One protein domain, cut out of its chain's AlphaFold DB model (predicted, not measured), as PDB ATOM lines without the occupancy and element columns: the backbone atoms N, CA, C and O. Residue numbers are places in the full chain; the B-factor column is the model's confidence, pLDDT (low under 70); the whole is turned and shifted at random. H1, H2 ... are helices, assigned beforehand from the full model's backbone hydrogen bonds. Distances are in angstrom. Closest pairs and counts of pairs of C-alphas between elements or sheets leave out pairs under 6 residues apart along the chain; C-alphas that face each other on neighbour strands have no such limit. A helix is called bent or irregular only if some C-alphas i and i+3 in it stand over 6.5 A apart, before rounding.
ATOM      1  N   LEU A  44     213.288 107.865 154.851       89.19
ATOM      2  CA  LEU A  44     213.627 107.898 156.280       89.19
ATOM      3  C   LEU A  44     215.092 107.539 156.569       89.19
ATOM      4  O   LEU A  44     215.682 108.097 157.495       89.19
ATOM      5  N   TRP A  45     215.662 106.589 155.824       87.38
ATOM      6  CA  TRP A  45     217.061 106.192 156.000       87.38
ATOM      7  C   TRP A  45     217.999 107.310 155.559       87.38
ATOM      8  O   TRP A  45     218.836 107.731 156.353       87.38
ATOM      9  N   GLY A  46     217.762 107.861 154.369       87.69
ATOM     10  CA  GLY A  46     218.454 109.044 153.869       87.69
ATOM     11  C   GLY A  46     218.437 110.214 154.837       87.69
ATOM     12  O   GLY A  46     219.476 110.772 155.172       87.69
ATOM     13  N   HIS A  47     217.257 110.530 155.372       88.25
ATOM     14  CA  HIS A  47     217.100 111.594 156.359       88.25
ATOM     15  C   HIS A  47     217.919 111.352 157.629       88.25
ATOM     16  O   HIS A  47     218.489 112.283 158.183       88.25
ATOM     17  N   ARG A  48     217.989 110.113 158.125       88.25
ATOM     18  CA  ARG A  48     218.767 109.806 159.337       88.25
ATOM     19  C   ARG A  48     220.262 109.971 159.115       88.25
ATOM     20  O   ARG A  48     220.922 110.536 159.983       88.25
ATOM     21  N   GLU A  49     220.775 109.500 157.985       86.25
ATOM     22  CA  GLU A  49     222.187 109.700 157.651       86.25
ATOM     23  C   GLU A  49     222.484 111.181 157.392       86.25
ATOM     24  O   GLU A  49     223.511 111.682 157.848       86.25
ATOM     25  N   PHE A  50     221.536 111.913 156.791       85.75
ATOM     26  CA  PHE A  50     221.625 113.365 156.648       85.75
ATOM     27  C   PHE A  50     221.780 114.073 157.998       85.75
ATOM     28  O   PHE A  50     222.741 114.810 158.195       85.75
ATOM     29  N   MET A  51     220.892 113.791 158.956       86.00
ATOM     30  CA  MET A  51     220.960 114.375 160.301       86.00
ATOM     31  C   MET A  51     222.289 114.059 161.000       86.00
ATOM     32  O   MET A  51     222.881 114.930 161.626       86.00
ATOM     33  N   ARG A  52     222.790 112.823 160.870       85.69
ATOM     34  CA  ARG A  52     224.064 112.411 161.481       85.69
ATOM     35  C   ARG A  52     225.255 113.183 160.929       85.69
ATOM     36  O   ARG A  52     226.093 113.622 161.706       85.69
ATOM     37  N   ALA A  53     225.337 113.340 159.612       84.06
ATOM     38  CA  ALA A  53     226.443 114.053 158.976       84.06
ATOM     39  C   ALA A  53     226.293 115.585 159.033       84.06
ATOM     40  O   ALA A  53     227.262 116.314 158.791       84.06
ATOM     41  N   PHE A  54     225.089 116.076 159.340       81.44
ATOM     42  CA  PHE A  54     224.856 117.466 159.718       81.44
ATOM     43  C   PHE A  54     225.400 117.753 161.127       81.44
ATOM     44  O   PHE A  54     226.127 118.729 161.299       81.44
ATOM     45  N   ASP A  55     225.119 116.880 162.101       84.75
ATOM     46  CA  ASP A  55     225.582 117.026 163.490       84.75
ATOM     47  C   ASP A  55     227.085 116.732 163.665       84.75
ATOM     48  O   ASP A  55     227.747 117.366 164.489       84.75
ATOM     49  N   ASP A  56     227.640 115.785 162.899       83.19
ATOM     50  CA  ASP A  56     229.065 115.438 162.904       83.19
ATOM     51  C   ASP A  56     229.716 115.706 161.533       83.19
ATOM     52  O   ASP A  56     229.607 114.885 160.613       83.19
ATOM     53  N   PRO A  57     230.461 116.820 161.389       74.44
ATOM     54  CA  PRO A  57     231.180 117.146 160.161       74.44
ATOM     55  C   PRO A  57     232.219 116.099 159.727       74.44
ATOM     56  O   PRO A  57     232.596 116.096 158.557       74.44
ATOM     57  N   ASN A  58     232.687 115.230 160.635       78.81
ATOM     58  CA  ASN A  58     233.648 114.159 160.343       78.81
ATOM     59  C   ASN A  58     232.978 112.804 160.065       78.81
ATOM     60  O   ASN A  58     233.671 111.791 159.951       78.81
ATOM     61  N   SER A  59     231.648 112.771 159.967       76.38
ATOM     62  CA  SER A  59     230.906 111.564 159.621       76.38
ATOM     63  C   SER A  59     231.373 110.987 158.281       76.38
ATOM     64  O   SER A  59     231.503 111.698 157.284       76.38
ATOM     65  N   GLU A  60     231.529 109.665 158.228       71.62
ATOM     66  CA  GLU A  60     231.778 108.909 156.993       71.62
ATOM     67  C   GLU A  60     230.675 109.098 155.932       71.62
ATOM     68  O   GLU A  60     230.918 108.925 154.741       71.62
ATOM     69  N   CYS A  61     229.475 109.527 156.342       65.69
ATOM     70  CA  CYS A  61     228.341 109.795 155.458       65.69
ATOM     71  C   CYS A  61     228.318 111.221 154.885       65.69
ATOM     72  O   CYS A  61     227.370 111.568 154.181       65.69
ATOM     73  N   ARG A  62     229.338 112.055 155.141       67.94
ATOM     74  CA  ARG A  62     229.428 113.426 154.605       67.94
ATOM     75  C   ARG A  62     229.342 113.460 153.075       67.94
ATOM     76  O   ARG A  62     228.696 114.343 152.522       67.94
ATOM     77  N   GLU A  63     229.948 112.484 152.403       63.91
ATOM     78  CA  GLU A  63     229.922 112.353 150.936       63.91
ATOM     79  C   GLU A  63     228.555 111.910 150.389       63.91
ATOM     80  O   GLU A  63     228.282 112.068 149.202       63.91
ATOM     81  N   CYS A  64     227.684 111.369 151.247       61.91
ATOM     82  CA  CYS A  64     226.324 110.966 150.893       61.91
ATOM     83  C   CYS A  64     225.309 112.107 151.040       61.91
ATOM     84  O   CYS A  64     224.135 111.908 150.720       61.91
ATOM     85  N   LEU A  65     225.722 113.279 151.541       67.19
ATOM     86  CA  LEU A  65     224.817 114.412 151.681       67.19
ATOM     87  C   LEU A  65     224.496 115.020 150.311       67.19
ATOM     88  O   LEU A  65     225.404 115.193 149.494       67.19
ATOM     89  N   PRO A  66     223.228 115.390 150.053       68.75
ATOM     90  CA  PRO A  66     222.909 116.233 148.916       68.75
ATOM     91  C   PRO A  66     223.703 117.537 149.026       68.75
ATOM     92  O   PRO A  66     223.870 118.100 150.110       68.75
ATOM     93  N   ASP A  67     224.214 118.001 147.892       68.50
ATOM     94  CA  ASP A  67     225.078 119.173 147.813       68.50
ATOM     95  C   ASP A  67     224.223 120.445 147.950       68.50
ATOM     96  O   ASP A  67     223.816 121.064 146.963       68.50
ATOM     97  N   LEU A  68     223.876 120.785 149.195       68.31
ATOM     98  CA  LEU A  68     222.962 121.880 149.539       68.31
ATOM     99  C   LEU A  68     223.396 123.220 148.923       68.31
ATOM    100  O   LEU A  68     222.554 123.998 148.463       68.31
ATOM    101  N   ASP A  69     224.710 123.438 148.827       60.09
ATOM    102  CA  ASP A  69     225.323 124.631 148.242       60.09
ATOM    103  C   ASP A  69     225.036 124.758 146.737       60.09
ATOM    104  O   ASP A  69     224.806 125.862 146.239       60.09
ATOM    105  N   LYS A  70     224.985 123.639 145.997       59.31
ATOM    106  CA  LYS A  70     224.652 123.648 144.560       59.31
ATOM    107  C   LYS A  70     223.184 123.971 144.301       59.31
ATOM    108  O   LYS A  70     222.859 124.525 143.253       59.31
ATOM    109  N   GLU A  71     222.310 123.633 145.240       59.50
ATOM    110  CA  GLU A  71     220.879 123.935 145.161       59.50
ATOM    111  C   GLU A  71     220.531 125.314 145.741       59.50
ATOM    112  O   GLU A  71     219.375 125.733 145.659       59.50
ATOM    113  N   GLY A  72     221.512 126.023 146.318       59.56
ATOM    114  CA  GLY A  72     221.302 127.299 147.003       59.56
ATOM    115  C   GLY A  72     220.356 127.179 148.201       59.56
ATOM    116  O   GLY A  72     219.701 128.155 148.564       59.56
ATOM    117  N   LYS A  73     220.237 125.978 148.777       65.50
ATOM    118  CA  LYS A  73     219.343 125.693 149.898       65.50
ATOM    119  C   LYS A  73     220.141 125.696 151.191       65.50
ATOM    120  O   LYS A  73     221.130 124.989 151.317       65.50
ATOM    121  N   THR A  74     219.666 126.435 152.181       69.94
ATOM    122  CA  THR A  74     220.112 126.291 153.568       69.94
ATOM    123  C   THR A  74     219.157 125.355 154.288       69.94
ATOM    124  O   THR A  74     217.942 125.496 154.157       69.94
ATOM    125  N   TRP A  75     219.696 124.394 155.033       77.69
ATOM    126  CA  TRP A  75     218.900 123.525 155.891       77.69
ATOM    127  C   TRP A  75     219.173 123.889 157.349       77.69
ATOM    128  O   TRP A  75     220.324 123.860 157.786       77.69
ATOM    129  N   ASP A  76     218.118 124.261 158.069       84.44
ATOM    130  CA  ASP A  76     218.146 124.589 159.494       84.44
ATOM    131  C   ASP A  76     217.196 123.623 160.225       84.44
ATOM    132  O   ASP A  76     216.015 123.570 159.874       84.44
ATOM    133  N   PRO A  77     217.678 122.849 161.219       84.31
ATOM    134  CA  PRO A  77     216.858 121.889 161.961       84.31
ATOM    135  C   PRO A  77     215.690 122.521 162.731       84.31
ATOM    136  O   PRO A  77     214.747 121.808 163.087       84.31
ATOM    137  N   GLU A  78     215.731 123.824 163.008       88.12
ATOM    138  CA  GLU A  78     214.697 124.533 163.763       88.12
ATOM    139  C   GLU A  78     213.734 125.325 162.867       88.12
ATOM    140  O   GLU A  78     212.620 125.645 163.300       88.12
ATOM    141  N   ASP A  79     214.106 125.587 161.612       89.31
ATOM    142  CA  ASP A  79     213.301 126.407 160.712       89.31
ATOM    143  C   ASP A  79     212.265 125.582 159.937       89.31
ATOM    144  O   ASP A  79     212.576 124.726 159.112       89.31
ATOM    145  N   ALA A  80     210.991 125.878 160.181       90.06
ATOM    146  CA  ALA A  80     209.864 125.297 159.454       90.06
ATOM    147  C   ALA A  80     209.428 126.126 158.232       90.06
ATOM    148  O   ALA A  80     208.432 125.781 157.587       90.06
ATOM    149  N   ASP A  81     210.122 127.231 157.946       89.19
ATOM    150  CA  ASP A  81     209.833 128.175 156.866       89.19
ATOM    151  C   ASP A  81     208.354 128.610 156.870       89.19
ATOM    152  O   ASP A  81     207.600 128.473 155.898       89.19
ATOM    153  N   LEU A  82     207.885 129.070 158.040       91.62
ATOM    154  CA  LEU A  82     206.460 129.326 158.289       91.62
ATOM    155  C   LEU A  82     205.865 130.340 157.300       91.62
ATOM    156  O   LEU A  82     204.674 130.272 156.981       91.62
ATOM    157  N   ASP A  83     206.682 131.281 156.834       90.56
ATOM    158  CA  ASP A  83     206.260 132.321 155.905       90.56
ATOM    159  C   ASP A  83     206.101 131.776 154.486       90.56
ATOM    160  O   ASP A  83     205.070 132.056 153.864       90.56
ATOM    161  N   ALA A  84     206.997 130.908 153.999       90.12
ATOM    162  CA  ALA A  84     206.754 130.225 152.732       90.12
ATOM    163  C   ALA A  84     205.548 129.282 152.810       90.12
ATOM    164  O   ALA A  84     204.772 129.208 151.854       90.12
ATOM    165  N   GLN A  85     205.330 128.589 153.937       91.06
ATOM    166  CA  GLN A  85     204.140 127.739 154.100       91.06
ATOM    167  C   GLN A  85     202.843 128.557 154.044       91.06
ATOM    168  O   GLN A  85     201.885 128.163 153.375       91.06
ATOM    169  N   ARG A  86     202.812 129.728 154.694       91.50
ATOM    170  CA  ARG A  86     201.677 130.658 154.598       91.50
ATOM    171  C   ARG A  86     201.485 131.176 153.178       91.50
ATOM    172  O   ARG A  86     200.360 131.153 152.687       91.50
ATOM    173  N   ALA A  87     202.560 131.584 152.505       91.75
ATOM    174  CA  ALA A  87     202.500 132.075 151.131       91.75
ATOM    175  C   ALA A  87     201.974 131.007 150.155       91.75
ATOM    176  O   ALA A  87     201.131 131.311 149.314       91.75
ATOM    177  N   ARG A  88     202.394 129.742 150.307       90.81
ATOM    178  CA  ARG A  88     201.898 128.611 149.501       90.81
ATOM    179  C   ARG A  88     200.401 128.364 149.668       90.81
ATOM    180  O   ARG A  88     199.751 127.956 148.710       90.81
ATOM    181  N   LEU A  89     199.858 128.586 150.867       90.44
ATOM    182  CA  LEU A  89     198.434 128.383 151.138       90.44
ATOM    183  C   LEU A  89     197.566 129.616 150.861       90.44
ATOM    184  O   LEU A  89     196.350 129.470 150.758       90.44
ATOM    185  N   ALA A  90     198.162 130.802 150.712       88.75
ATOM    186  CA  ALA A  90     197.434 132.052 150.499       88.75
ATOM    187  C   ALA A  90     196.424 132.003 149.331       88.75
ATOM    188  O   ALA A  90     195.293 132.435 149.549       88.75
ATOM    189  N   PRO A  91     196.726 131.400 148.159       88.81
ATOM    190  CA  PRO A  91     195.760 131.310 147.057       88.81
ATOM    191  C   PRO A  91     194.505 130.486 147.374       88.81
ATOM    192  O   PRO A  91     193.501 130.597 146.680       88.81
ATOM    193  N   PHE A  92     194.555 129.634 148.399       84.06
ATOM    194  CA  PHE A  92     193.424 128.808 148.824       84.06
ATOM    195  C   PHE A  92     192.658 129.403 150.014       84.06
ATOM    196  O   PHE A  92     191.661 128.834 150.472       84.06
ATOM    197  N   ALA A  93     193.149 130.527 150.534       72.94
ATOM    198  CA  ALA A  93     192.525 131.276 151.609       72.94
ATOM    199  C   ALA A  93     191.554 132.362 151.094       72.94
ATOM    200  O   ALA A  93     190.913 133.007 151.924       72.94
TER     201      ALA A  93
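AT A GLANCE: This is residues 44 to 93 of the 94 residues of the protein "Plasmid pRiA4b ORF-3 family protein" of Boseongicola sp. SB0676_bin_33 (UniProt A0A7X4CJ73). A small head of two touching helices, H1 and the short H2, stands at one end, and a long winding stretch without a named element leads from it to a lone helix, H3, which sticks out at the far end and touches no helix. Much of the length comes from this arm: residues 78 to 93, of which 82 to 92 belong to H3, stand free, as does the loop of residues 67 to 74. The printed part has 50 residues, with three named helices in the order H1, H2, H3 and no named strand, and its class is all helix. It is only just loose, close to extended, with a radius of gyration of the C-alphas of 14.4 A, and the C-alphas span 45 by 22 by 17 A.

HOW THE PARTS SIT: Start with H1, residues 44 to 55, and go on over a tight link of 4 residues to H2, residues 60 to 64. These two touch, H1 with residues 49 to 54 alone; look at Ala 53 and Arg 62, whose C-alphas are the closest of the pair at 5.3 A. Their centres are 9.5 A apart. From H2 a long link of 17 residues, 65 to 81, takes you to H3, residues 82 to 92, which is apart from both H1 and H2. Along the backbone of H1 you will find every O i to N i+4 pair within hydrogen-bond range; in H3 it is 5 of 7, and in H2 0 of 1, beside 1 of 2 O i to N i+3 pairs.

IN THESE COORDINATES: Find C-alpha 44 at (213.627, 107.898, 156.280); from there H1 runs 16.7 A to C-alpha 55 at (225.582, 117.026, 163.490). H2 goes from Glu 60 to Cys 64, 8.4 A from first to last C-alpha, and is irregular: C-alphas 60 and 63 are 7.2 A apart. H3 begins at Leu 82 and runs 16.1 A to Phe 92, whose C-alpha is at (193.424, 128.808, 148.824). It is irregular too, with C-alphas 88 and 91 at 7.1 A.

THE WHOLE: Look for the two C-alphas farthest apart at Glu 60 and Ala 93, 45.5 A from each other; the first and last printed C-alphas, of Leu 44 and Ala 93, are 31.8 A apart. The printed part runs from 44 to 93 without a cut. In the B-factor column the mean pLDDT of the printed part is 79.8, and residues 61 to 74, 14 residues, are under 70. The mean is 86 for H1, 66 for H2 and 90 for H3.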